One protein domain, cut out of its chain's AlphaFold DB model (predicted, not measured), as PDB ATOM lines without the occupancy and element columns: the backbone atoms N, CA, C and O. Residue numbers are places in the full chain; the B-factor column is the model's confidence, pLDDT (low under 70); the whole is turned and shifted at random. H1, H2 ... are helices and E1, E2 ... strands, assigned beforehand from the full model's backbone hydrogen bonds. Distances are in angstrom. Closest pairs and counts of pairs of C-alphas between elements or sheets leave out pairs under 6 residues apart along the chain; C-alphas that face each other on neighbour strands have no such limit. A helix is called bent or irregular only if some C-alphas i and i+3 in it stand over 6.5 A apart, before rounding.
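Overview. This is residues 37 to 137, 318 to 347 and 366 to 427 of the 457 residues of an uncharacterized protein of Treponema parvum (UniProt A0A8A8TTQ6). A long hairpin arm, E5 and E6, sticks out at one end of a loose body, whose other end holds a small three-stranded sheet, E2 E1 E3, with H1 and H3 over one face. Between them lie H2, the crossed helices H4, H5 and H6, and a second small sheet, E4 and E7. The printed part has 193 residues, with named elements in the order E1 H1 H2 E2 H3 E3 E4 H4 E5 E6 H5 H6 E7, of mixed class, helices and strands; the three sheets are antiparallel. It is loose, with a radius of gyration of the C-alphas of 21.2 A and spans of 83 by 32 by 31 A, the arm adding to the length.

Arrangement. In the largest sheet, E1 (residues 37 to 42) is the inner strand between E2 (103 to 109) and E3 (131 to 133). N 39 and O 106 are 2.9 A apart, N 40 and O 132 2.8 A, both within hydrogen-bond range. H3 (110 to 126), irregular with C-alphas 111 and 114 8.2 A apart, has a height of 9.0 A over the sheet and runs along the strands, at 12 degrees to E1 on the local plane. E2, H3 and E3 form a split strand-helix-strand unit, two strands running the same way with E1 between them; its crossover is right-handed. H1 (47 to 56) touches H3 at a steep tilt of 62 degrees, closest at C-alphas 54 and 119, 5.5 A. H2 (88 to 96) is on the opposite face from H3. H4 (333 to 347), irregular with C-alphas 344 and 347 7.4 A apart, is the hub. With residues 335 to 339 it only just touches H2, with 3 pairs of C-alphas within 8 A, the closest 88 and 339, 6.4 A. It touches H5 (391 to 403), about perpendicular at 81 degrees, closest at C-alphas 337 and 397, 6.4 A, and H6 (409 to 415), closest at C-alphas 333 and 413, 6.1 A. E4 (318 to 322) and E7 (421 to 426) pair through N 320 and O 423, 2.9 A; the hairpin E5 (366 to 375) and E6 (378 to 388) through N 371 and O 382, 2.8 A. Every O i to N i+4 pair is within hydrogen-bond range in H1 and H6, against 10 of 13 in H3, 10 of 11 in H4, 7 of 9 in H5 and 1 of 5 in H2, where 5 of 6 O i to N i+3 pairs are.

Along the chain. E1 begins at C-alpha 37 (-84.031, 57.961, -17.450), and E7 ends at C-alpha 426 (-97.167, 49.895, -21.591). H3 is 23.9 A long, H4 23.2 A, E5 25.3 A and E6 29.1 A.

Size, cuts and confidence. The farthest C-alphas, those of Arg 125 and Asn 377, are 82.7 A apart. Residues 138 to 317 and 348 to 365 are not printed, with gaps of 18.0 A and 13.6 A between C-alphas. The link from H1 to H2 is long, 31 residues. Mean pLDDT of the printed part is 80.6; among the residues under 70 are 69 to 87.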
ATOM      1  N   GLN A  37     -82.667  57.693 -17.905       85.25
ATOM      2  CA  GLN A  37     -84.031  57.961 -17.450       85.25
ATOM      3  C   GLN A  37     -84.847  58.527 -18.607       85.25
ATOM      4  O   GLN A  37     -84.377  59.431 -19.298       85.25
ATOM      5  N   THR A  38     -86.062  58.019 -18.793       86.50
ATOM      6  CA  THR A  38     -86.986  58.531 -19.806       86.50
ATOM      7  C   THR A  38     -87.894  59.585 -19.183       86.50
ATOM      8  O   THR A  38     -88.622  59.302 -18.230       86.50
ATOM      9  N   LEU A  39     -87.866  60.793 -19.733       87.69
ATOM     10  CA  LEU A  39     -88.835  61.847 -19.463       87.69
ATOM     11  C   LEU A  39     -89.762  61.948 -20.678       87.69
ATOM     12  O   LEU A  39     -89.289  62.198 -21.781       87.69
ATOM     13  N   ALA A  40     -91.061  61.744 -20.483       86.81
ATOM     14  CA  ALA A  40     -92.079  62.015 -21.488       86.81
ATOM     15  C   ALA A  40     -92.775  63.335 -21.156       86.81
ATOM     16  O   ALA A  40     -93.235  63.536 -20.029       86.81
ATOM     17  N   VAL A  41     -92.854  64.222 -22.140       87.75
ATOM     18  CA  VAL A  41     -93.499  65.531 -22.028       87.75
ATOM     19  C   VAL A  41     -94.580  65.622 -23.090       87.75
ATOM     20  O   VAL A  41     -94.346  65.232 -24.232       87.75
ATOM     21  N   ALA A  42     -95.764  66.111 -22.726       86.31
ATOM     22  CA  ALA A  42     -96.810  66.391 -23.701       86.31
ATOM     23  C   ALA A  42     -96.277  67.304 -24.817       86.31
ATOM     24  O   ALA A  42     -95.614  68.309 -24.553       86.31
ATOM     25  N   LYS A  43     -96.612  66.984 -26.069       85.25
ATOM     26  CA  LYS A  43     -96.171  67.727 -27.264       85.25
ATOM     27  C   LYS A  43     -96.654  69.186 -27.307       85.25
ATOM     28  O   LYS A  43     -96.237  69.960 -28.161       85.25
ATOM     29  N   THR A  44     -97.547  69.572 -26.398       84.50
ATOM     30  CA  THR A  44     -97.990  70.959 -26.211       84.50
ATOM     31  C   THR A  44     -96.862  71.893 -25.771       84.50
ATOM     32  O   THR A  44     -96.962  73.093 -26.005       84.50
ATOM     33  N   VAL A  45     -95.803  71.363 -25.150       85.69
ATOM     34  CA  VAL A  45     -94.617  72.131 -24.748       85.69
ATOM     35  C   VAL A  45     -93.555  72.027 -25.841       85.69
ATOM     36  O   VAL A  45     -93.245  70.928 -26.302       85.69
ATOM     37  N   ALA A  46     -92.986  73.164 -26.249       89.25
ATOM     38  CA  ALA A  46     -91.932  73.197 -27.257       89.25
ATOM     39  C   ALA A  46     -90.665  72.474 -26.767       89.25
ATOM     40  O   ALA A  46     -90.285  72.570 -25.600       89.25
ATOM     41  N   GLU A  47     -89.977  71.770 -27.668       89.44
ATOM     42  CA  GLU A  47     -88.751  71.031 -27.333       89.44
ATOM     43  C   GLU A  47     -87.649  71.945 -26.774       89.44
ATOM     44  O   GLU A  47     -86.956  71.573 -25.826       89.44
ATOM     45  N   GLU A  48     -87.522  73.155 -27.318       91.25
ATOM     46  CA  GLU A  48     -86.534  74.155 -26.893       91.25
ATOM     47  C   GLU A  48     -86.708  74.536 -25.417       91.25
ATOM     48  O   GLU A  48     -85.733  74.546 -24.663       91.25
ATOM     49  N   ASP A  49     -87.954  74.735 -24.984       89.88
ATOM     50  CA  ASP A  49     -88.309  75.049 -23.600       89.88
ATOM     51  C   ASP A  49     -87.935  73.900 -22.655       89.88
ATOM     52  O   ASP A  49     -87.327  74.103 -21.598       89.88
ATOM     53  N   VAL A  50     -88.247  72.659 -23.046       90.00
ATOM     54  CA  VAL A  50     -87.920  71.464 -22.254       90.00
ATOM     55  C   VAL A  50     -86.408  71.319 -22.098       90.00
ATOM     56  O   VAL A  50     -85.912  71.096 -20.987       90.00
ATOM     57  N   LEU A  51     -85.661  71.473 -23.192       91.31
ATOM     58  CA  LEU A  51     -84.203  71.397 -23.184       91.31
ATOM     59  C   LEU A  51     -83.576  72.534 -22.373       91.31
ATOM     60  O   LEU A  51     -82.613  72.292 -21.645       91.31
ATOM     61  N   GLN A  52     -84.142  73.742 -22.423       91.50
ATOM     62  CA  GLN A  52     -83.691  74.868 -21.611       91.50
ATOM     63  C   GLN A  52     -83.880  74.586 -20.115       91.50
ATOM     64  O   GLN A  52     -82.947  74.779 -19.332       91.50
ATOM     65  N   VAL A  53     -85.040  74.069 -19.702       90.50
ATOM     66  CA  VAL A  53     -85.295  73.718 -18.293       90.50
ATOM     67  C   VAL A  53     -84.382  72.582 -17.822       90.50
ATOM     68  O   VAL A  53     -83.859  72.626 -16.701       90.50
ATOM     69  N   LEU A  54     -84.139  71.581 -18.671       90.75
ATOM     70  CA  LEU A  54     -83.206  70.490 -18.381       90.75
ATOM     71  C   LEU A  54     -81.770  71.003 -18.216       90.75
ATOM     72  O   LEU A  54     -81.115  70.655 -17.228       90.75
ATOM     73  N   ASN A  55     -81.313  71.868 -19.121       92.56
ATOM     74  CA  ASN A  55     -79.977  72.455 -19.079       92.56
ATOM     75  C   ASN A  55     -79.792  73.352 -17.842       92.56
ATOM     76  O   ASN A  55     -78.839  73.174 -17.084       92.56
ATOM     77  N   ASN A  56     -80.767  74.221 -17.547       91.88
ATOM     78  CA  ASN A  56     -80.775  75.077 -16.352       91.88
ATOM     79  C   ASN A  56     -80.755  74.270 -15.044       91.88
ATOM     80  O   ASN A  56     -80.215  74.715 -14.034       91.88
ATOM     81  N   SER A  57     -81.321  73.061 -15.054       87.81
ATOM     82  CA  SER A  57     -81.308  72.147 -13.905       87.81
ATOM     83  C   SER A  57     -79.991  71.364 -13.761       87.81
ATOM     84  O   SER A  57     -79.824  70.605 -12.801       87.81
ATOM     85  N   GLY A  58     -79.049  71.536 -14.695       88.38
ATOM     86  CA  GLY A  58     -77.745  70.874 -14.722       88.38
ATOM     87  C   GLY A  58     -77.719  69.539 -15.474       88.38
ATOM     88  O   GLY A  58     -76.756  68.785 -15.329       88.38
ATOM     89  N   CYS A  59     -78.755  69.215 -16.256       88.00
ATOM     90  CA  CYS A  59     -78.750  68.034 -17.120       88.00
ATOM     91  C   CYS A  59     -78.046  68.374 -18.437       88.00
ATOM     92  O   CYS A  59     -78.542  69.182 -19.215       88.00
ATOM     93  N   SER A  60     -76.916  67.727 -18.710       84.88
ATOM     94  CA  SER A  60     -76.218  67.818 -20.000       84.88
ATOM     95  C   SER A  60     -76.262  66.477 -20.737       84.88
ATOM     96  O   SER A  60     -76.559  65.439 -20.144       84.88
ATOM     97  N   SER A  61     -75.990  66.491 -22.045       85.75
ATOM     98  CA  SER A  61     -76.034  65.291 -22.898       85.75
ATOM     99  C   SER A  61     -77.405  64.596 -22.920       85.75
ATOM    100  O   SER A  61     -77.487  63.368 -22.871       85.75
ATOM    101  N   VAL A  62     -78.487  65.376 -22.958       89.75
ATOM    102  CA  VAL A  62     -79.842  64.842 -23.143       89.75
ATOM    103  C   VAL A  62     -79.975  64.344 -24.580       89.75
ATOM    104  O   VAL A  62     -79.669  65.076 -25.516       89.75
ATOM    105  N   VAL A  63     -80.411  63.099 -24.750       90.62
ATOM    106  CA  VAL A  63     -80.742  62.536 -26.062       90.62
ATOM    107  C   VAL A  63     -82.172  62.973 -26.381       90.62
ATOM    108  O   VAL A  63     -83.127  62.515 -25.745       90.62
ATOM    109  N   SER A  64     -82.303  63.879 -27.338       91.31
ATOM    110  CA  SER A  64     -83.562  64.414 -27.853       91.31
ATOM    111  C   SER A  64     -83.639  64.231 -29.368       91.31
ATOM    112  O   SER A  64     -82.691  63.758 -30.002       91.31
ATOM    113  N   LEU A  65     -84.771  64.607 -29.961       88.81
ATOM    114  CA  LEU A  65     -84.951  64.552 -31.408       88.81
ATOM    115  C   LEU A  65     -84.017  65.546 -32.117       88.81
ATOM    116  O   LEU A  65     -83.348  65.178 -33.080       88.81
ATOM    117  N   SER A  66     -83.926  66.779 -31.611       86.44
ATOM    118  CA  SER A  66     -83.041  67.827 -32.144       86.44
ATOM    119  C   SER A  66     -81.550  67.502 -32.024       86.44
ATOM    120  O   SER A  66     -80.751  67.967 -32.833       86.44
ATOM    121  N   SER A  67     -81.161  66.685 -31.041       82.69
ATOM    122  CA  SER A  67     -79.764  66.311 -30.817       82.69
ATOM    123  C   SER A  67     -79.273  65.172 -31.713       82.69
ATOM    124  O   SER A  67     -78.105  64.785 -31.604       82.69
ATOM    125  N   GLN A  68     -80.147  64.581 -32.538       82.94
ATOM    126  CA  GLN A  68     -79.755  63.520 -33.458       82.94
ATOM    127  C   GLN A  68     -79.023  64.118 -34.658       82.94
ATOM    128  O   GLN A  68     -79.597  64.832 -35.480       82.94
ATOM    129  N   SER A  69     -77.734  63.801 -34.773       66.12
ATOM    130  CA  SER A  69     -76.972  64.092 -35.981       66.12
ATOM    131  C   SER A  69     -77.501  63.241 -37.131       66.12
ATOM    132  O   SER A  69     -77.659  62.028 -36.976       66.12
ATOM    133  N   GLN A  70     -77.714  63.852 -38.299       63.38
ATOM    134  CA  GLN A  70     -77.904  63.087 -39.530       63.38
ATOM    135  C   GLN A  70     -76.727  62.119 -39.695       63.38
ATOM    136  O   GLN A  70     -75.579  62.498 -39.451       63.38
ATOM    137  N   MET A  71     -77.020  60.865 -40.057       61.59
ATOM    138  CA  MET A  71     -75.980  59.870 -40.318       61.59
ATOM    139  C   MET A  71     -74.943  60.455 -41.275       61.59
ATOM    140  O   MET A  71     -75.308  61.087 -42.267       61.59
ATOM    141  N   GLN A  72     -73.666  60.253 -40.950       56.81
ATOM    142  CA  GLN A  72     -72.566  60.719 -41.783       56.81
ATOM    143  C   GLN A  72     -72.760  60.178 -43.201       56.81
ATOM    144  O   GLN A  72     -72.882  58.969 -43.409       56.81
ATOM    145  N   SER A  73     -72.830  61.086 -44.175       59.72
ATOM    146  CA  SER A  73     -72.744  60.708 -45.578       59.72
ATOM    147  C   SER A  73     -71.402  60.020 -45.818       59.72
ATOM    148  O   SER A  73     -70.413  60.288 -45.131       59.72
ATOM    149  N   SER A  74     -71.371  59.104 -46.787       59.25
ATOM    150  CA  SER A  74     -70.118  58.465 -47.190       59.25
ATOM    151  C   SER A  74     -69.057  59.539 -47.449       59.25
ATOM    152  O   SER A  74     -69.341  60.466 -48.214       59.25
ATOM    153  N   PRO A  75     -67.826  59.411 -46.916       60.78
ATOM    154  CA  PRO A  75     -66.745  60.340 -47.252       60.78
ATOM    155  C   PRO A  75     -66.430  60.321 -48.756       60.78
ATOM    156  O   PRO A  75     -65.811  61.244 -49.277       60.78
ATOM    157  N   TYR A  76     -66.885  59.279 -49.456       64.44
ATOM    158  CA  TYR A  76     -66.684  59.061 -50.880       64.44
ATOM    159  C   TYR A  76     -67.837  59.574 -51.759       64.44
ATOM    160  O   TYR A  76     -67.672  59.639 -52.973       64.44
ATOM    161  N   SER A  77     -69.004  59.926 -51.195       63.81
ATOM    162  CA  SER A  77     -70.119  60.487 -51.974       63.81
ATOM    163  C   SER A  77     -70.949  61.482 -51.153       63.81
ATOM    164  O   SER A  77     -71.723  61.059 -50.289       63.81
ATOM    165  N   PRO A  78     -70.864  62.793 -51.453       61.19
ATOM    166  CA  PRO A  78     -71.606  63.825 -50.730       61.19
ATOM    167  C   PRO A  78     -73.110  63.824 -51.043       61.19
ATOM    168  O   PRO A  78     -73.890  64.367 -50.265       61.19
ATOM    169  N   VAL A  79     -73.537  63.209 -52.154       63.72
ATOM    170  CA  VAL A  79     -74.949  63.135 -52.559       63.72
ATOM    171  C   VAL A  79     -75.395  61.677 -52.593       63.72
ATOM    172  O   VAL A  79     -74.824  60.856 -53.311       63.72
ATOM    173  N   GLN A  80     -76.427  61.359 -51.814       64.62
ATOM    174  CA  GLN A  80     -77.058  60.041 -51.782       64.62
ATOM    175  C   GLN A  80     -78.532  60.165 -52.181       64.62
ATOM    176  O   GLN A  80     -79.245  61.059 -51.720       64.62
ATOM    177  N   LYS A  81     -79.003  59.278 -53.060       59.25
ATOM    178  CA  LYS A  81     -80.406  59.181 -53.469       59.25
ATOM    179  C   LYS A  81     -81.208  58.694 -52.264       59.25
ATOM    180  O   LYS A  81     -80.859  57.681 -51.660       59.25
ATOM    181  N   LYS A  82     -82.285  59.403 -51.914       57.12
ATOM    182  CA  LYS A  82     -83.210  58.949 -50.866       57.12
ATOM    183  C   LYS A  82     -83.793  57.593 -51.271       57.12
ATOM    184  O   LYS A  82     -84.296  57.450 -52.386       57.12
ATOM    185  N   ALA A  83     -83.695  56.606 -50.384       56.56
ATOM    186  CA  ALA A  83     -84.326  55.305 -50.582       56.56
ATOM    187  C   ALA A  83     -85.859  55.459 -50.667       56.56
ATOM    188  O   ALA A  83     -86.425  56.372 -50.071       56.56
ATOM    189  N   GLN A  84     -86.531  54.565 -51.403       47.84
ATOM    190  CA  GLN A  84     -88.000  54.547 -51.536       47.84
ATOM    191  C   GLN A  84     -88.715  54.037 -50.266       47.84
ATOM    192  O   GLN A  84     -89.911  54.251 -50.097       47.84
ATOM    193  N   THR A  85     -87.992  53.374 -49.363       53.41
ATOM    194  CA  THR A  85     -88.467  52.958 -48.034       53.41
ATOM    195  C   THR A  85     -88.022  53.942 -46.960       53.41
ATOM    196  O   THR A  85     -86.969  54.560 -47.143       53.41
ATOM    197  N   PRO A  86     -88.734  54.033 -45.816       55.97
ATOM    198  CA  PRO A  86     -88.350  54.962 -44.768       55.97
ATOM    199  C   PRO A  86     -86.906  54.725 -44.348       55.97
ATOM    200  O   PRO A  86     -86.530  53.605 -43.982       55.97
ATOM    201  N   SER A  87     -86.093  55.774 -44.467       68.69
ATOM    202  CA  SER A  87     -84.674  55.714 -44.118       68.69
ATOM    203  C   SER A  87     -84.517  55.432 -42.622       68.69
ATOM    204  O   SER A  87     -85.415  55.719 -41.828       68.69
ATOM    205  N   TYR A  88     -83.365  54.900 -42.212       77.06
ATOM    206  CA  TYR A  88     -83.059  54.693 -40.794       77.06
ATOM    207  C   TYR A  88     -83.336  55.959 -39.957       77.06
ATOM    208  O   TYR A  88     -83.971  55.876 -38.910       77.06
ATOM    209  N   SER A  89     -82.987  57.140 -40.482       75.75
ATOM    210  CA  SER A  89     -83.252  58.441 -39.851       75.75
ATOM    211  C   SER A  89     -84.743  58.764 -39.670       75.75
ATOM    212  O   SER A  89     -85.124  59.429 -38.711       75.75
ATOM    213  N   GLU A  90     -85.616  58.283 -40.556       78.38
ATOM    214  CA  GLU A  90     -87.065  58.453 -40.400       78.38
ATOM    215  C   GLU A  90     -87.618  57.534 -39.311       78.38
ATOM    216  O   GLU A  90     -88.410  57.988 -38.486       78.38
ATOM    217  N   ARG A  91     -87.132  56.288 -39.238       81.06
ATOM    218  CA  ARG A  91     -87.506  55.337 -38.178       81.06
ATOM    219  C   ARG A  91     -86.947  55.717 -36.807       81.06
ATOM    220  O   ARG A  91     -87.582  55.436 -35.798       81.06
ATOM    221  N   GLN A  92     -85.802  56.403 -36.744       84.38
ATOM    222  CA  GLN A  92     -85.249  56.922 -35.484       84.38
ATOM    223  C   GLN A  92     -86.234  57.852 -34.764       84.38
ATOM    224  O   GLN A  92     -86.267  57.868 -33.536       84.38
ATOM    225  N   LYS A  93     -87.060  58.601 -35.508       86.75
ATOM    226  CA  LYS A  93     -88.031  59.540 -34.927       86.75
ATOM    227  C   LYS A  93     -89.045  58.839 -34.034       86.75
ATOM    228  O   LYS A  93     -89.408  59.384 -33.002       86.75
ATOM    229  N   GLU A  94     -89.452  57.624 -34.392       86.50
ATOM    230  CA  GLU A  94     -90.391  56.816 -33.606       86.50
ATOM    231  C   GLU A  94     -89.855  56.492 -32.201       86.50
ATOM    232  O   GLU A  94     -90.627  56.237 -31.285       86.50
ATOM    233  N   PHE A  95     -88.539  56.546 -31.988       87.50
ATOM    234  CA  PHE A  95     -87.951  56.369 -30.662       87.50
ATOM    235  C   PHE A  95     -88.188  57.583 -29.744       87.50
ATOM    236  O   PHE A  95     -88.120  57.451 -28.532       87.50
ATOM    237  N   PHE A  96     -88.488  58.761 -30.293       90.81
ATOM    238  CA  PHE A  96     -88.678  60.001 -29.530       90.81
ATOM    239  C   PHE A  96     -90.145  60.352 -29.285       90.81
ATOM    240  O   PHE A  96     -90.429  61.425 -28.759       90.81
ATOM    241  N   PHE A  97     -91.073  59.463 -29.635       89.75
ATOM    242  CA  PHE A  97     -92.501  59.660 -29.414       89.75
ATOM    243  C   PHE A  97     -93.135  58.432 -28.764       89.75
ATOM    244  O   PHE A  97     -92.613  57.318 -28.829       89.75
ATOM    245  N   ASP A  98     -94.272  58.634 -28.111       86.38
ATOM    246  CA  ASP A  98     -95.158  57.531 -27.766       86.38
ATOM    247  C   ASP A  98     -95.886  57.006 -29.018       86.38
ATOM    248  O   ASP A  98     -95.920  57.651 -30.067       86.38
ATOM    249  N   LYS A  99     -96.528  55.837 -28.909       84.88
ATOM    250  CA  LYS A  99     -97.229  55.230 -30.057       84.88
ATOM    251  C   LYS A  99     -98.323  56.133 -30.654       84.88
ATOM    252  O   LYS A  99     -98.626  55.988 -31.837       84.88
ATOM    253  N   LYS A 100     -98.958  57.000 -29.852       83.12
ATOM    254  CA  LYS A 100    -100.017  57.911 -30.321       83.12
ATOM    255  C   LYS A 100     -99.460  59.245 -30.841       83.12
ATOM    256  O   LYS A 100    -100.136  59.897 -31.629       83.12
ATOM    257  N   GLY A 101     -98.227  59.606 -30.482       83.06
ATOM    258  CA  GLY A 101     -97.580  60.867 -30.854       83.06
ATOM    259  C   GLY A 101     -97.991  62.066 -29.990       83.06
ATOM    260  O   GLY A 101     -97.698  63.206 -30.361       83.06
ATOM    261  N   ASP A 102     -98.660  61.815 -28.863       84.69
ATOM    262  CA  ASP A 102     -99.120  62.815 -27.897       84.69
ATOM    263  C   ASP A 102     -97.973  63.291 -26.984       84.69
ATOM    264  O   ASP A 102     -97.978  64.430 -26.504       84.69
ATOM    265  N   PHE A 103     -96.969  62.436 -26.767       87.44
ATOM    266  CA  PHE A 103     -95.825  62.698 -25.896       87.44
ATOM    267  C   PHE A 103     -94.506  62.615 -26.660       87.44
ATOM    268  O   PHE A 103     -94.263  61.671 -27.409       87.44
ATOM    269  N   GLN A 104     -93.623  63.575 -26.396       90.62
ATOM    270  CA  GLN A 104     -92.235  63.562 -26.836       90.62
ATOM    271  C   GLN A 104     -91.328  63.043 -25.717       90.62
ATOM    272  O   GLN A 104     -91.503  63.377 -24.542       90.62
ATOM    273  N   LEU A 105     -90.357  62.213 -26.085       90.75
ATOM    274  CA  LEU A 105     -89.476  61.499 -25.172       90.75
ATOM    275  C   LEU A 105     -88.071  62.090 -25.173       90.75
ATOM    276  O   LEU A 105     -87.497  62.388 -26.219       90.75
ATOM    277  N   TYR A 106     -87.508  62.185 -23.975       91.81
ATOM    278  CA  TYR A 106     -86.166  62.677 -23.708       91.81
ATOM    279  C   TYR A 106     -85.431  61.649 -22.856       91.81
ATOM    280  O   TYR A 106     -85.921  61.257 -21.791       91.81
ATOM    281  N   TYR A 107     -84.245  61.226 -23.292       91.06
ATOM    282  CA  TYR A 107     -83.440  60.266 -22.541       91.06
ATOM    283  C   TYR A 107     -82.276  60.972 -21.864       91.06
ATOM    284  O   TYR A 107     -81.394  61.540 -22.507       91.06
ATOM    285  N   ILE A 108     -82.272  60.924 -20.537       90.50
ATOM    286  CA  ILE A 108     -81.328  61.665 -19.706       90.50
ATOM    287  C   ILE A 108     -80.363  60.670 -19.055       90.50
ATOM    288  O   ILE A 108     -80.816  59.709 -18.430       90.50
ATOM    289  N   PRO A 109     -79.036  60.855 -19.166       89.00
ATOM    290  CA  PRO A 109     -78.070  59.978 -18.511       89.00
ATOM    291  C   PRO A 109     -78.289  59.890 -16.994       89.00
ATOM    292  O   PRO A 109     -78.455  60.905 -16.318       89.00
ATOM    293  N   GLU A 110     -78.195  58.685 -16.423       84.06
ATOM    294  CA  GLU A 110     -78.465  58.441 -14.989       84.06
ATOM    295  C   GLU A 110     -77.627  59.279 -14.014       84.06
ATOM    296  O   GLU A 110     -78.064  59.550 -12.888       84.06
ATOM    297  N   ARG A 111     -76.439  59.723 -14.448       84.81
ATOM    298  CA  ARG A 111     -75.564  60.618 -13.677       84.81
ATOM    299  C   ARG A 111     -76.264  61.920 -13.262       84.81
ATOM    300  O   ARG A 111     -75.868  62.509 -12.264       84.81
ATOM    301  N   TYR A 112     -77.333  62.318 -13.959       85.38
ATOM    302  CA  TYR A 112     -78.118  63.522 -13.669       85.38
ATOM    303  C   TYR A 112     -79.437  63.262 -12.929       85.38
ATOM    304  O   TYR A 112     -80.243  64.178 -12.820       85.38
ATOM    305  N   SER A 113     -79.663  62.070 -12.362       79.69
ATOM    306  CA  SER A 113     -80.975  61.707 -11.783       79.69
ATOM    307  C   SER A 113     -81.560  62.716 -10.783       79.69
ATOM    308  O   SER A 113     -82.745  63.037 -10.840       79.69
ATOM    309  N   SER A 114     -80.737  63.272  -9.888       81.06
ATOM    310  CA  SER A 114     -81.179  64.314  -8.946       81.06
ATOM    311  C   SER A 114     -81.521  65.649  -9.615       81.06
ATOM    312  O   SER A 114     -82.382  66.374  -9.122       81.06
ATOM    313  N   SER A 115     -80.857  65.987 -10.720       85.62
ATOM    314  CA  SER A 115     -81.149  67.179 -11.522       85.62
ATOM    315  C   SER A 115     -82.408  66.995 -12.368       85.62
ATOM    316  O   SER A 115     -83.197  67.928 -12.489       85.62
ATOM    317  N   THR A 116     -82.653  65.783 -12.869       84.81
ATOM    318  CA  THR A 116     -83.861  65.431 -13.623       84.81
ATOM    319  C   THR A 116     -85.127  65.600 -12.788       84.81
ATOM    320  O   THR A 116     -86.110  66.149 -13.273       84.81
ATOM    321  N   GLU A 117     -85.113  65.204 -11.511       81.94
ATOM    322  CA  GLU A 117     -86.260  65.412 -10.612       81.94
ATOM    323  C   GLU A 117     -86.544  66.898 -10.354       81.94
ATOM    324  O   GLU A 117     -87.705  67.300 -10.251       81.94
ATOM    325  N   LYS A 118     -85.497  67.728 -10.255       84.00
ATOM    326  CA  LYS A 118     -85.655  69.185 -10.143       84.00
ATOM    327  C   LYS A 118     -86.274  69.751 -11.418       84.00
ATOM    328  O   LYS A 118     -87.269  70.462 -11.317       84.00
ATOM    329  N   ALA A 119     -85.756  69.365 -12.584       85.50
ATOM    330  CA  ALA A 119     -86.295  69.771 -13.881       85.50
ATOM    331  C   ALA A 119     -87.763  69.356 -14.043       85.50
ATOM    332  O   ALA A 119     -88.587  70.168 -14.447       85.50
ATOM    333  N   PHE A 120     -88.112  68.130 -13.646       85.12
ATOM    334  CA  PHE A 120     -89.483  67.624 -13.676       85.12
ATOM    335  C   PHE A 120     -90.436  68.486 -12.837       85.12
ATOM    336  O   PHE A 120     -91.526  68.827 -13.286       85.12
ATOM    337  N   ARG A 121     -90.022  68.882 -11.626       82.81
ATOM    338  CA  ARG A 121     -90.827  69.767 -10.766       82.81
ATOM    339  C   ARG A 121     -90.988  71.160 -11.368       82.81
ATOM    340  O   ARG A 121     -92.079  71.714 -11.276       82.81
ATOM    341  N   THR A 122     -89.932  71.704 -11.970       85.25
ATOM    342  CA  THR A 122     -89.965  73.005 -12.653       85.25
ATOM    343  C   THR A 122     -90.901  72.964 -13.859       85.25
ATOM    344  O   THR A 122     -91.807  73.783 -13.939       85.25
ATOM    345  N   LEU A 123     -90.781  71.950 -14.724       84.88
ATOM    346  CA  LEU A 123     -91.667  71.761 -15.880       84.88
ATOM    347  C   LEU A 123     -93.135  71.630 -15.461       84.88
ATOM    348  O   LEU A 123     -94.006  72.266 -16.050       84.88
ATOM    349  N   ASN A 124     -93.410  70.850 -14.412       82.56
ATOM    350  CA  ASN A 124     -94.774  70.652 -13.925       82.56
ATOM    351  C   ASN A 124     -95.374  71.937 -13.338       82.56
ATOM    352  O   ASN A 124     -96.576  72.161 -13.446       82.56
ATOM    353  N   ARG A 125     -94.547  72.785 -12.717       82.62
ATOM    354  CA  ARG A 125     -94.988  74.063 -12.153       82.62
ATOM    355  C   ARG A 125     -95.204  75.124 -13.230       82.62
ATOM    356  O   ARG A 125     -96.195  75.841 -13.159       82.62
ATOM    357  N   ASP A 126     -94.281  75.228 -14.179       84.38
ATOM    358  CA  ASP A 126     -94.212  76.366 -15.096       84.38
ATOM    359  C   ASP A 126     -95.115  76.165 -16.330       84.38
ATOM    360  O   ASP A 126     -95.718  77.123 -16.804       84.38
ATOM    361  N   TYR A 127     -95.284  74.922 -16.800       79.00
ATOM    362  CA  TYR A 127     -96.067  74.611 -18.008       79.00
ATOM    363  C   TYR A 127     -97.392  73.895 -17.728       79.00
ATOM    364  O   TYR A 127     -98.203  73.751 -18.641       79.00
ATOM    365  N   ASN A 128     -97.624  73.429 -16.490       73.62
ATOM    366  CA  ASN A 128     -98.806  72.647 -16.091       73.62
ATOM    367  C   ASN A 128     -99.163  71.531 -17.102       73.62
ATOM    368  O   ASN A 128    -100.334  71.261 -17.375       73.62
ATOM    369  N   ALA A 129     -98.133  70.941 -17.711       68.00
ATOM    370  CA  ALA A 129     -98.256  69.956 -18.771       68.00
ATOM    371  C   ALA A 129     -98.278  68.537 -18.195       68.00
ATOM    372  O   ALA A 129     -97.704  68.266 -17.134       68.00
ATOM    373  N   ASP A 130     -98.894  67.612 -18.928       73.00
ATOM    374  CA  ASP A 130     -98.806  66.197 -18.594       73.00
ATOM    375  C   ASP A 130     -97.364  65.718 -18.805       73.00
ATOM    376  O   ASP A 130     -96.815  65.742 -19.910       73.00
ATOM    377  N   LEU A 131     -96.737  65.311 -17.705       77.12
ATOM    378  CA  LEU A 131     -95.346  64.885 -17.645       77.12
ATOM    379  C   LEU A 131     -95.280  63.495 -17.023       77.12
ATOM    380  O   LEU A 131     -95.902  63.225 -15.992       77.12
ATOM    381  N   TYR A 132     -94.466  62.634 -17.617       75.94
ATOM    382  CA  TYR A 132     -94.154  61.316 -17.088       75.94
ATOM    383  C   TYR A 132     -92.644  61.183 -16.922       75.94
ATOM    384  O   TYR A 132     -91.889  61.408 -17.862       75.94
ATOM    385  N   LEU A 133     -92.195  60.792 -15.732       77.56
ATOM    386  CA  LEU A 133     -90.791  60.497 -15.470       77.56
ATOM    387  C   LEU A 133     -90.650  59.038 -15.055       77.56
ATOM    388  O   LEU A 133     -91.291  58.586 -14.103       77.56
ATOM    389  N   ASP A 134     -89.771  58.323 -15.748       70.44
ATOM    390  CA  ASP A 134     -89.389  56.965 -15.388       70.44
ATOM    391  C   ASP A 134     -88.725  56.968 -14.001       70.44
ATOM    392  O   ASP A 134     -87.741  57.679 -13.755       70.44
ATOM    393  N   SER A 135     -89.322  56.249 -13.045       60.31
ATOM    394  CA  SER A 135     -88.989  56.451 -11.636       60.31
ATOM    395  C   SER A 135     -87.577  55.966 -11.331       60.31
ATOM    396  O   SER A 135     -87.090  54.949 -11.831       60.31
ATOM    397  N   LYS A 136     -86.911  56.659 -10.407       51.75
ATOM    398  CA  LYS A 136     -85.702  56.132  -9.783       51.75
ATOM    399  C   LYS A 136     -86.018  54.755  -9.193       51.75
ATOM    400  O   LYS A 136     -87.111  54.535  -8.665       51.75
ATOM    401  N   ALA A 137     -85.074  53.820  -9.313       48.91
ATOM    402  CA  ALA A 137     -85.148  52.515  -8.662       48.91
ATOM    403  C   ALA A 137     -84.970  52.708  -7.148       48.91
ATOM    404  O   ALA A 137     -83.925  52.388  -6.581       48.91
ATOM    405  N   LEU A 318     -94.609  53.416 -24.487       82.75
ATOM    406  CA  LEU A 318     -93.255  53.940 -24.640       82.75
ATOM    407  C   LEU A 318     -92.341  52.922 -25.336       82.75
ATOM    408  O   LEU A 318     -92.484  51.716 -25.088       82.75
ATOM    409  N   PRO A 319     -91.377  53.378 -26.156       84.44
ATOM    410  CA  PRO A 319     -90.286  52.552 -26.653       84.44
ATOM    411  C   PRO A 319     -89.517  51.933 -25.481       84.44
ATOM    412  O   PRO A 319     -88.932  52.639 -24.654       84.44
ATOM    413  N   ALA A 320     -89.523  50.605 -25.417       81.56
ATOM    414  CA  ALA A 320     -88.823  49.816 -24.414       81.56
ATOM    415  C   ALA A 320     -87.912  48.777 -25.081       81.56
ATOM    416  O   ALA A 320     -88.241  48.286 -26.165       81.56
ATOM    417  N   PRO A 321     -86.789  48.409 -24.444       81.75
ATOM    418  CA  PRO A 321     -85.854  47.448 -24.998       81.75
ATOM    419  C   PRO A 321     -86.494  46.063 -25.092       81.75
ATOM    420  O   PRO A 321     -87.009  45.505 -24.121       81.75
ATOM    421  N   ALA A 322     -86.417  45.485 -26.278       78.31
ATOM    422  CA  ALA A 322     -86.878  44.152 -26.605       78.31
ATOM    423  C   ALA A 322     -85.855  43.473 -27.522       78.31
ATOM    424  O   ALA A 322     -84.926  44.094 -28.038       78.31
ATOM    425  N   ARG A 323     -86.015  42.166 -27.723       75.50
ATOM    426  CA  ARG A 323     -85.288  41.487 -28.798       75.50
ATOM    427  C   ARG A 323     -85.907  41.863 -30.133       75.50
ATOM    428  O   ARG A 323     -87.132  41.978 -30.216       75.50
ATOM    429  N   TYR A 324     -85.066  42.006 -31.150       72.31
ATOM    430  CA  TYR A 324     -85.518  42.277 -32.505       72.31
ATOM    431  C   TYR A 324     -86.622  41.314 -32.967       72.31
ATOM    432  O   TYR A 324     -86.529  40.093 -32.809       72.31
ATOM    433  N   ASN A 325     -87.687  41.889 -33.526       72.62
ATOM    434  CA  ASN A 325     -88.786  41.166 -34.146       72.62
ATOM    435  C   ASN A 325     -89.345  42.015 -35.286       72.62
ATOM    436  O   ASN A 325     -89.990  43.033 -35.030       72.62
ATOM    437  N   ASN A 326     -89.168  41.541 -36.520       61.72
ATOM    438  CA  ASN A 326     -89.464  42.254 -37.767       61.72
ATOM    439  C   ASN A 326     -90.871  42.876 -37.845       61.72
ATOM    440  O   ASN A 326     -91.092  43.758 -38.665       61.72
ATOM    441  N   LYS A 327     -91.841  42.400 -37.052       66.12
ATOM    442  CA  LYS A 327     -93.234  42.879 -37.085       66.12
ATOM    443  C   LYS A 327     -93.546  44.004 -36.099       66.12
ATOM    444  O   LYS A 327     -94.537  44.700 -36.288       66.12
ATOM    445  N   THR A 328     -92.783  44.135 -35.017       70.19
ATOM    446  CA  THR A 328     -93.152  45.001 -33.879       70.19
ATOM    447  C   THR A 328     -92.025  45.907 -33.403       70.19
ATOM    448  O   THR A 328     -92.279  46.778 -32.573       70.19
ATOM    449  N   SER A 329     -90.791  45.685 -33.863       76.44
ATOM    450  CA  SER A 329     -89.648  46.518 -33.500       76.44
ATOM    451  C   SER A 329     -89.644  47.834 -34.270       76.44
ATOM    452  O   SER A 329     -89.763  47.826 -35.491       76.44
ATOM    453  N   ILE A 330     -89.443  48.928 -33.542       80.38
ATOM    454  CA  ILE A 330     -89.331  50.297 -34.052       80.38
ATOM    455  C   ILE A 330     -88.009  50.458 -34.809       80.38
ATOM    456  O   ILE A 330     -87.964  50.695 -36.014       80.38
ATOM    457  N   ILE A 331     -86.909  50.277 -34.081       81.81
ATOM    458  CA  ILE A 331     -85.555  50.383 -34.600       81.81
ATOM    459  C   ILE A 331     -84.640  49.486 -33.786       81.81
ATOM    460  O   ILE A 331     -84.860  49.281 -32.585       81.81
ATOM    461  N   SER A 332     -83.628  48.948 -34.450       84.50
ATOM    462  CA  SER A 332     -82.621  48.106 -33.828       84.50
ATOM    463  C   SER A 332     -81.202  48.577 -34.100       84.50
ATOM    464  O   SER A 332     -80.925  49.305 -35.057       84.50
ATOM    465  N   LEU A 333     -80.277  48.108 -33.266       84.81
ATOM    466  CA  LEU A 333     -78.846  48.234 -33.515       84.81
ATOM    467  C   LEU A 333     -78.453  47.536 -34.825       84.81
ATOM    468  O   LEU A 333     -77.566  48.007 -35.529       84.81
ATOM    469  N   THR A 334     -79.140  46.453 -35.199       82.88
ATOM    470  CA  THR A 334     -78.930  45.805 -36.498       82.88
ATOM    471  C   THR A 334     -79.349  46.698 -37.662       82.88
ATOM    472  O   THR A 334     -78.622  46.765 -38.649       82.88
ATOM    473  N   ASP A 335     -80.441  47.459 -37.530       82.25
ATOM    474  CA  ASP A 335     -80.857  48.421 -38.558       82.25
ATOM    475  C   ASP A 335     -79.830  49.558 -38.712       82.25
ATOM    476  O   ASP A 335     -79.596  50.017 -39.829       82.25
ATOM    477  N   TYR A 336     -79.168  49.970 -37.619       84.31
ATOM    478  CA  TYR A 336     -78.071  50.948 -37.662       84.31
ATOM    479  C   TYR A 336     -76.884  50.423 -38.473       84.31
ATOM    480  O   TYR A 336     -76.418  51.094 -39.388       84.31
ATOM    481  N   VAL A 337     -76.428  49.202 -38.172       85.44
ATOM    482  CA  VAL A 337     -75.291  48.566 -38.861       85.44
ATOM    483  C   VAL A 337     -75.591  48.346 -40.342       85.44
ATOM    484  O   VAL A 337     -74.738  48.566 -41.198       85.44
ATOM    485  N   VAL A 338     -76.821  47.947 -40.657       83.06
ATOM    486  CA  VAL A 338     -77.280  47.796 -42.038       83.06
ATOM    487  C   VAL A 338     -77.298  49.152 -42.749       83.06
ATOM    488  O   VAL A 338     -76.832  49.254 -43.882       83.06
ATOM    489  N   SER A 339     -77.779  50.208 -42.093       80.69
ATOM    490  CA  SER A 339     -77.775  51.559 -42.658       80.69
ATOM    491  C   SER A 339     -76.357  52.103 -42.874       80.69
ATOM    492  O   SER A 339     -76.091  52.693 -43.918       80.69
ATOM    493  N   ASP A 340     -75.428  51.850 -41.949       82.44
ATOM    494  CA  ASP A 340     -74.005  52.193 -42.091       82.44
ATOM    495  C   ASP A 340     -73.359  51.444 -43.269       82.44
ATOM    496  O   ASP A 340     -72.678  52.047 -44.100       82.44
ATOM    497  N   TRP A 341     -73.667  50.151 -43.436       83.06
ATOM    498  CA  TRP A 341     -73.259  49.388 -44.619       83.06
ATOM    499  C   TRP A 341     -73.771  50.024 -45.914       83.06
ATOM    500  O   TRP A 341     -73.005  50.213 -46.862       83.06
ATOM    501  N   TYR A 342     -75.055  50.383 -45.973       80.38
ATOM    502  CA  TYR A 342     -75.627  51.061 -47.137       80.38
ATOM    503  C   TYR A 342     -74.959  52.413 -47.398       80.38
ATOM    504  O   TYR A 342     -74.681  52.719 -48.554       80.38
ATOM    505  N   ALA A 343     -74.651  53.185 -46.353       78.62
ATOM    506  CA  ALA A 343     -73.977  54.471 -46.480       78.62
ATOM    507  C   ALA A 343     -72.553  54.315 -47.033       78.62
ATOM    508  O   ALA A 343     -72.197  54.992 -47.996       78.62
ATOM    509  N   GLN A 344     -71.750  53.396 -46.489       80.31
ATOM    510  CA  GLN A 344     -70.365  53.184 -46.924       80.31
ATOM    511  C   GLN A 344     -70.276  52.570 -48.324       80.31
ATOM    512  O   GLN A 344     -69.444  52.985 -49.130       80.31
ATOM    513  N   THR A 345     -71.170  51.628 -48.643       80.25
ATOM    514  CA  THR A 345     -71.200  50.950 -49.951       80.25
ATOM    515  C   THR A 345     -71.939  51.731 -51.033       80.25
ATOM    516  O   THR A 345     -71.896  51.333 -52.196       80.25
ATOM    517  N   TYR A 346     -72.589  52.847 -50.683       77.75
ATOM    518  CA  TYR A 346     -73.358  53.680 -51.607       77.75
ATOM    519  C   TYR A 346     -72.629  54.016 -52.925       77.75
ATOM    520  O   TYR A 346     -73.235  53.818 -53.978       77.75
ATOM    521  N   PRO A 347     -71.352  54.460 -52.925       78.88
ATOM    522  CA  PRO A 347     -70.651  54.857 -54.154       78.88
ATOM    523  C   PRO A 347     -70.459  53.723 -55.168       78.88
ATOM    524  O   PRO A 347     -70.211  53.979 -56.340       78.88
ATOM    525  N   ALA A 366     -70.541  41.075 -50.319       84.31
ATOM    526  CA  ALA A 366     -69.292  41.730 -50.671       84.31
ATOM    527  C   ALA A 366     -69.493  42.707 -51.826       84.31
ATOM    528  O   ALA A 366     -70.192  42.407 -52.792       84.31
ATOM    529  N   VAL A 367     -68.844  43.865 -51.736       82.56
ATOM    530  CA  VAL A 367     -68.749  44.809 -52.850       82.56
ATOM    531  C   VAL A 367     -67.503  44.458 -53.645       82.56
ATOM    532  O   VAL A 367     -66.387  44.539 -53.127       82.56
ATOM    533  N   ILE A 368     -67.715  44.046 -54.891       83.25
ATOM    534  CA  ILE A 368     -66.664  43.600 -55.802       83.25
ATOM    535  C   ILE A 368     -66.545  44.624 -56.920       83.25
ATOM    536  O   ILE A 368     -67.537  44.934 -57.576       83.25
ATOM    537  N   ILE A 369     -65.337  45.140 -57.130       81.69
ATOM    538  CA  ILE A 369     -65.041  46.080 -58.209       81.69
ATOM    539  C   ILE A 369     -64.033  45.430 -59.152       81.69
ATOM    540  O   ILE A 369     -63.040  44.863 -58.682       81.69
ATOM    541  N   PRO A 370     -64.251  45.509 -60.472       82.06
ATOM    542  CA  PRO A 370     -63.260  45.058 -61.430       82.06
ATOM    543  C   PRO A 370     -62.064  46.014 -61.434       82.06
ATOM    544  O   PRO A 370     -62.191  47.214 -61.684       82.06
ATOM    545  N   ARG A 371     -60.882  45.470 -61.164       83.19
ATOM    546  CA  ARG A 371     -59.597  46.148 -61.283       83.19
ATOM    547  C   ARG A 371     -58.832  45.560 -62.454       83.19
ATOM    548  O   ARG A 371     -58.645  44.351 -62.554       83.19
ATOM    549  N   TYR A 372     -58.367  46.428 -63.337       83.44
ATOM    550  CA  TYR A 372     -57.607  46.021 -64.508       83.44
ATOM    551  C   TYR A 372     -56.115  46.077 -64.194       83.44
ATOM    552  O   TYR A 372     -55.576  47.144 -63.899       83.44
ATOM    553  N   GLU A 373     -55.445  44.930 -64.259       85.12
ATOM    554  CA  GLU A 373     -53.996  44.823 -64.092       85.12
ATOM    555  C   GLU A 373     -53.352  44.389 -65.411       85.12
ATOM    556  O   GLU A 373     -53.896  43.577 -66.166       85.12
ATOM    557  N   ARG A 374     -52.184  44.958 -65.717       79.00
ATOM    558  CA  ARG A 374     -51.412  44.587 -66.905       79.00
ATOM    559  C   ARG A 374     -50.589  43.340 -66.588       79.00
ATOM    560  O   ARG A 374     -49.670  43.405 -65.778       79.00
ATOM    561  N   ASP A 375     -50.902  42.239 -67.259       80.12
ATOM    562  CA  ASP A 375     -50.187  40.967 -67.165       80.12
ATOM    563  C   ASP A 375     -49.457  40.721 -68.497       80.12
ATOM    564  O   ASP A 375     -50.022  40.216 -69.473       80.12
ATOM    565  N   GLY A 376     -48.216  41.209 -68.592       81.12
ATOM    566  CA  GLY A 376     -47.449  41.232 -69.842       81.12
ATOM    567  C   GLY A 376     -48.051  42.182 -70.890       81.12
ATOM    568  O   GLY A 376     -48.194  43.378 -70.638       81.12
ATOM    569  N   ASN A 377     -48.408  41.649 -72.065       80.31
ATOM    570  CA  ASN A 377     -49.033  42.405 -73.166       80.31
ATOM    571  C   ASN A 377     -50.575  42.409 -73.122       80.31
ATOM    572  O   ASN A 377     -51.202  42.943 -74.035       80.31
ATOM    573  N   VAL A 378     -51.199  41.820 -72.095       79.44
ATOM    574  CA  VAL A 378     -52.662  41.700 -71.991       79.44
ATOM    575  C   VAL A 378     -53.159  42.402 -70.728       79.44
ATOM    576  O   VAL A 378     -52.580  42.270 -69.652       79.44
ATOM    577  N   ILE A 379     -54.244  43.167 -70.855       82.00
ATOM    578  CA  ILE A 379     -54.958  43.738 -69.710       82.00
ATOM    579  C   ILE A 379     -55.934  42.672 -69.209       82.00
ATOM    580  O   ILE A 379     -56.809  42.244 -69.962       82.00
ATOM    581  N   ARG A 380     -55.769  42.220 -67.962       83.75
ATOM    582  CA  ARG A 380     -56.659  41.245 -67.322       83.75
ATOM    583  C   ARG A 380     -57.507  41.930 -66.260       83.75
ATOM    584  O   ARG A 380     -57.002  42.693 -65.438       83.75
ATOM    585  N   GLU A 381     -58.794  41.628 -66.278       84.06
ATOM    586  CA  GLU A 381     -59.743  42.032 -65.247       84.06
ATOM    587  C   GLU A 381     -59.599  41.101 -64.034       84.06
ATOM    588  O   GLU A 381     -59.670  39.876 -64.159       84.06
ATOM    589  N   ARG A 382     -59.360  41.673 -62.852       82.88
ATOM    590  CA  ARG A 382     -59.385  40.976 -61.565       82.88
ATOM    591  C   ARG A 382     -60.446  41.598 -60.674       82.88
ATOM    592  O   ARG A 382     -60.502  42.808 -60.504       82.88
ATOM    593  N   ASN A 383     -61.244  40.749 -60.051       83.12
ATOM    594  CA  ASN A 383     -62.247  41.168 -59.085       83.12
ATOM    595  C   ASN A 383     -61.580  41.476 -57.739       83.12
ATOM    596  O   ASN A 383     -61.097  40.566 -57.065       83.12
ATOM    597  N   GLU A 384     -61.562  42.747 -57.342       82.94
ATOM    598  CA  GLU A 384     -61.101  43.182 -56.023       82.94
ATOM    599  C   GLU A 384     -62.301  43.337 -55.085       82.94
ATOM    600  O   GLU A 384     -63.303  43.970 -55.423       82.94
ATOM    601  N   VAL A 385     -62.217  42.740 -53.893       82.62
ATOM    602  CA  VAL A 385     -63.259  42.880 -52.870       82.62
ATOM    603  C   VAL A 385     -62.936  44.087 -52.000       82.62
ATOM    604  O   VAL A 385     -61.989  44.038 -51.221       82.62
ATOM    605  N   VAL A 386     -63.737  45.144 -52.111       81.31
ATOM    606  CA  VAL A 386     -63.490  46.421 -51.419       81.31
ATOM    607  C   VAL A 386     -64.136  46.450 -50.038       81.31
ATOM    608  O   VAL A 386     -63.538  46.929 -49.080       81.31
ATOM    609  N   PHE A 387     -65.335  45.878 -49.907       83.00
ATOM    610  CA  PHE A 387     -66.039  45.760 -48.630       83.00
ATOM    611  C   PHE A 387     -66.606  44.356 -48.460       83.00
ATOM    612  O   PHE A 387     -67.065  43.747 -49.429       83.00
ATOM    613  N   ARG A 388     -66.621  43.858 -47.220       87.38
ATOM    614  CA  ARG A 388     -67.310  42.623 -46.827       87.38
ATOM    615  C   ARG A 388     -68.189  42.885 -45.616       87.38
ATOM    616  O   ARG A 388     -67.725  43.451 -44.632       87.38
ATOM    617  N   PHE A 389     -69.434  42.435 -45.681       86.62
ATOM    618  CA  PHE A 389     -70.348  42.440 -44.552       86.62
ATOM    619  C   PHE A 389     -70.095  41.192 -43.706       86.62
ATOM    620  O   PHE A 389     -70.743  40.153 -43.855       86.62
ATOM    621  N   ASP A 390     -69.082  41.266 -42.851       87.69
ATOM    622  CA  ASP A 390     -68.677  40.187 -41.957       87.69
ATOM    623  C   ASP A 390     -68.760  40.610 -40.482       87.69
ATOM    624  O   ASP A 390     -69.186  41.713 -40.135       87.69
ATOM    625  N   LYS A 391     -68.375  39.705 -39.575       87.44
ATOM    626  CA  LYS A 391     -68.351  40.015 -38.138       87.44
ATOM    627  C   LYS A 391     -67.391  41.160 -37.813       87.44
ATOM    628  O   LYS A 391     -67.690  41.935 -36.914       87.44
ATOM    629  N   ALA A 392     -66.284  41.288 -38.545       88.19
ATOM    630  CA  ALA A 392     -65.315  42.352 -38.317       88.19
ATOM    631  C   ALA A 392     -65.910  43.723 -38.667       88.19
ATOM    632  O   ALA A 392     -65.731  44.669 -37.901       88.19
ATOM    633  N   PHE A 393     -66.681  43.811 -39.756       87.75
ATOM    634  CA  PHE A 393     -67.453  45.001 -40.101       87.75
ATOM    635  C   PHE A 393     -68.433  45.359 -38.979       87.75
ATOM    636  O   PHE A 393     -68.356  46.460 -38.439       87.75
ATOM    637  N   ILE A 394     -69.276  44.409 -38.556       86.31
ATOM    638  CA  ILE A 394     -70.269  44.626 -37.489       86.31
ATOM    639  C   ILE A 394     -69.590  45.108 -36.197       86.31
ATOM    640  O   ILE A 394     -70.007  46.112 -35.617       86.31
ATOM    641  N   ASP A 395     -68.525  44.432 -35.763       88.12
ATOM    642  CA  ASP A 395     -67.789  44.782 -34.547       88.12
ATOM    643  C   ASP A 395     -67.128  46.166 -34.665       88.12
ATOM    644  O   ASP A 395     -67.118  46.935 -33.699       88.12
ATOM    645  N   SER A 396     -66.620  46.521 -35.850       88.62
ATOM    646  CA  SER A 396     -66.034  47.837 -36.114       88.62
ATOM    647  C   SER A 396     -67.080  48.956 -36.076       88.62
ATOM    648  O   SER A 396     -66.874  49.949 -35.379       88.62
ATOM    649  N   THR A 397     -68.243  48.768 -36.707       85.31
ATOM    650  CA  THR A 397     -69.353  49.729 -36.682       85.31
ATOM    651  C   THR A 397     -69.877  49.917 -35.259       85.31
ATOM    652  O   THR A 397     -70.062  51.045 -34.806       85.31
ATOM    653  N   VAL A 398     -70.039  48.832 -34.491       87.31
ATOM    654  CA  VAL A 398     -70.471  48.914 -33.085       87.31
ATOM    655  C   VAL A 398     -69.420  49.604 -32.207       87.31
ATOM    656  O   VAL A 398     -69.772  50.326 -31.268       87.31
ATOM    657  N   LYS A 399     -68.126  49.429 -32.491       88.44
ATOM    658  CA  LYS A 399     -67.047  50.146 -31.798       88.44
ATOM    659  C   LYS A 399     -67.056  51.642 -32.130       88.44
ATOM    660  O   LYS A 399     -66.899  52.453 -31.221       88.44
ATOM    661  N   ASN A 400     -67.333  52.011 -33.379       86.88
ATOM    662  CA  ASN A 400     -67.395  53.408 -33.820       86.88
ATOM    663  C   ASN A 400     -68.486  54.225 -33.103       86.88
ATOM    664  O   ASN A 400     -68.327  55.432 -32.937       86.88
ATOM    665  N   ILE A 401     -69.532  53.574 -32.573       86.44
ATOM    666  CA  ILE A 401     -70.569  54.219 -31.742       86.44
ATOM    667  C   ILE A 401     -69.973  54.929 -30.511       86.44
ATOM    668  O   ILE A 401     -70.529  55.923 -30.043       86.44
ATOM    669  N   ASP A 402     -68.832  54.469 -29.983       85.19
ATOM    670  CA  ASP A 402     -68.192  55.117 -28.827       85.19
ATOM    671  C   ASP A 402     -67.686  56.530 -29.155       85.19
ATOM    672  O   ASP A 402     -67.681  57.393 -28.275       85.19
ATOM    673  N   GLY A 403     -67.325  56.779 -30.419       83.56
ATOM    674  CA  GLY A 403     -66.872  58.080 -30.915       83.56
ATOM    675  C   GLY A 403     -67.997  59.061 -31.259       83.56
ATOM    676  O   GLY A 403     -67.714  60.226 -31.530       83.56
ATOM    677  N   LEU A 404     -69.263  58.626 -31.245       84.75
ATOM    678  CA  LEU A 404     -70.411  59.501 -31.501       84.75
ATOM    679  C   LEU A 404     -70.638  60.495 -30.344       84.75
ATOM    680  O   LEU A 404     -70.188  60.250 -29.221       84.75
ATOM    681  N   PRO A 405     -71.377  61.600 -30.556       84.94
ATOM    682  CA  PRO A 405     -71.795  62.488 -29.473       84.94
ATOM    683  C   PRO A 405     -72.524  61.722 -28.361       84.94
ATOM    684  O   PRO A 405     -73.225  60.747 -28.618       84.94
ATOM    685  N   ASP A 406     -72.403  62.161 -27.104       82.50
ATOM    686  CA  ASP A 406     -73.121  61.541 -25.972       82.50
ATOM    687  C   ASP A 406     -74.656  61.607 -26.102       82.50
ATOM    688  O   ASP A 406     -75.364  60.883 -25.404       82.50
ATOM    689  N   THR A 407     -75.153  62.450 -27.009       85.19
ATOM    690  CA  THR A 407     -76.567  62.647 -27.343       85.19
ATOM    691  C   THR A 407     -77.093  61.692 -28.423       85.19
ATOM    692  O   THR A 407     -78.260  61.789 -28.799       85.19
ATOM    693  N   ALA A 408     -76.253  60.791 -28.945       86.75
ATOM    694  CA  ALA A 408     -76.625  59.849 -29.999       86.75
ATOM    695  C   ALA A 408     -77.483  58.690 -29.461       86.75
ATOM    696  O   ALA A 408     -77.153  58.072 -28.441       86.75
ATOM    697  N   LEU A 409     -78.564  58.361 -30.173       88.25
ATOM    698  CA  LEU A 409     -79.465  57.255 -29.841       88.25
ATOM    699  C   LEU A 409     -78.740  55.897 -29.789       88.25
ATOM    700  O   LEU A 409     -79.028  55.043 -28.948       88.25
ATOM    701  N   GLU A 410     -77.756  55.700 -30.656       87.94
ATOM    702  CA  GLU A 410     -76.999  54.459 -30.803       87.94
ATOM    703  C   GLU A 410     -76.267  54.074 -29.515       87.94
ATOM    704  O   GLU A 410     -76.132  52.888 -29.203       87.94
ATOM    705  N   LYS A 411     -75.859  55.062 -28.706       88.06
ATOM    706  CA  LYS A 411     -75.266  54.824 -27.383       88.06
ATOM    707  C   LYS A 411     -76.269  54.210 -26.406       88.06
ATOM    708  O   LYS A 411     -75.877  53.389 -25.574       88.06
ATOM    709  N   ILE A 412     -77.554  54.556 -26.513       88.06
ATOM    710  CA  ILE A 412     -78.625  53.936 -25.718       88.06
ATOM    711  C   ILE A 412     -78.802  52.476 -26.139       88.06
ATOM    712  O   ILE A 412     -78.810  51.594 -25.275       88.06
ATOM    713  N   LEU A 413     -78.898  52.219 -27.450       87.31
ATOM    714  CA  LEU A 413     -79.087  50.877 -28.013       87.31
ATOM    715  C   LEU A 413     -77.904  49.955 -27.681       87.31
ATOM    716  O   LEU A 413     -78.108  48.843 -27.193       87.31
ATOM    717  N   LYS A 414     -76.665  50.440 -27.833       88.00
ATOM    718  CA  LYS A 414     -75.444  49.689 -27.501       88.00
ATOM    719  C   LYS A 414     -75.406  49.245 -26.034       88.00
ATOM    720  O   LYS A 414     -74.984  48.125 -25.747       88.00
ATOM    721  N   LYS A 415     -75.889  50.072 -25.095       86.50
ATOM    722  CA  LYS A 415     -75.934  49.714 -23.662       86.50
ATOM    723  C   LYS A 415     -76.917  48.589 -23.330       86.50
ATOM    724  O   LYS A 415     -76.714  47.911 -22.326       86.50
ATOM    725  N   GLN A 416     -77.940  48.346 -24.154       84.38
ATOM    726  CA  GLN A 416     -78.927  47.289 -23.888       84.38
ATOM    727  C   GLN A 416     -78.419  45.875 -24.215       84.38
ATOM    728  O   GLN A 416     -79.036  44.878 -23.821       84.38
ATOM    729  N   GLY A 417     -77.279  45.757 -24.904       81.75
ATOM    730  CA  GLY A 417     -76.635  44.483 -25.209       81.75
ATOM    731  C   GLY A 417     -77.521  43.562 -26.050       81.75
ATOM    732  O   GLY A 417     -77.648  43.746 -27.252       81.75
ATOM    733  N   LYS A 418     -78.120  42.540 -25.421       69.56
ATOM    734  CA  LYS A 418     -78.940  41.513 -26.101       69.56
ATOM    735  C   LYS A 418     -80.366  41.966 -26.448       69.56
ATOM    736  O   LYS A 418     -81.072  41.218 -27.119       69.56
ATOM    737  N   ALA A 419     -80.821  43.097 -25.912       67.56
ATOM    738  CA  ALA A 419     -82.097  43.716 -26.265       67.56
ATOM    739  C   ALA A 419     -81.814  44.863 -27.239       67.56
ATOM    740  O   ALA A 419     -81.799  46.033 -26.874       67.56
ATOM    741  N   ASP A 420     -81.477  44.474 -28.460       71.81
ATOM    742  CA  ASP A 420     -80.948  45.322 -29.520       71.81
ATOM    743  C   ASP A 420     -82.014  46.145 -30.250       71.81
ATOM    744  O   ASP A 420     -81.655  46.931 -31.121       71.81
ATOM    745  N   ALA A 421     -83.294  45.992 -29.908       80.00
ATOM    746  CA  ALA A 421     -84.404  46.678 -30.555       80.00
ATOM    747  C   ALA A 421     -85.337  47.363 -29.552       80.00
ATOM    748  O   ALA A 421     -85.379  47.013 -28.374       80.00
ATOM    749  N   ALA A 422     -86.134  48.314 -30.034       83.06
ATOM    750  CA  ALA A 422     -87.205  48.928 -29.255       83.06
ATOM    751  C   ALA A 422     -88.582  48.425 -29.689       83.06
ATOM    752  O   ALA A 422     -88.846  48.304 -30.881       83.06
ATOM    753  N   VAL A 423     -89.478  48.171 -28.738       84.50
ATOM    754  CA  VAL A 423     -90.897  47.869 -28.979       84.50
ATOM    755  C   VAL A 423     -91.739  48.747 -28.062       84.50
ATOM    756  O   VAL A 423     -91.379  48.975 -26.908       84.50
ATOM    757  N   TYR A 424     -92.880  49.220 -28.556       81.69
ATOM    758  CA  TYR A 424     -93.844  49.932 -27.725       81.69
ATOM    759  C   TYR A 424     -94.419  49.013 -26.646       81.69
ATOM    760  O   TYR A 424     -95.093  48.026 -26.945       81.69
ATOM    761  N   SER A 425     -94.180  49.360 -25.386       71.31
ATOM    762  CA  SER A 425     -94.710  48.647 -24.225       71.31
ATOM    763  C   SER A 425     -95.473  49.600 -23.313       71.31
ATOM    764  O   SER A 425     -95.194  50.800 -23.288       71.31
ATOM    765  N   LEU A 426     -96.455  49.079 -22.570       66.50
ATOM    766  CA  LEU A 426     -97.167  49.895 -21.591       66.50
ATOM    767  C   LEU A 426     -96.189  50.359 -20.510       66.50
ATOM    768  O   LEU A 426     -95.559  49.541 -19.831       66.50
ATOM    769  N   SER A 427     -96.127  51.674 -20.318       54.72
ATOM    770  CA  SER A 427     -95.382  52.314 -19.241       54.72
ATOM    771  C   SER A 427     -96.053  52.023 -17.890       54.72
ATOM    772  O   SER A 427     -96.846  52.801 -17.368       54.72
TER     773      SER A 427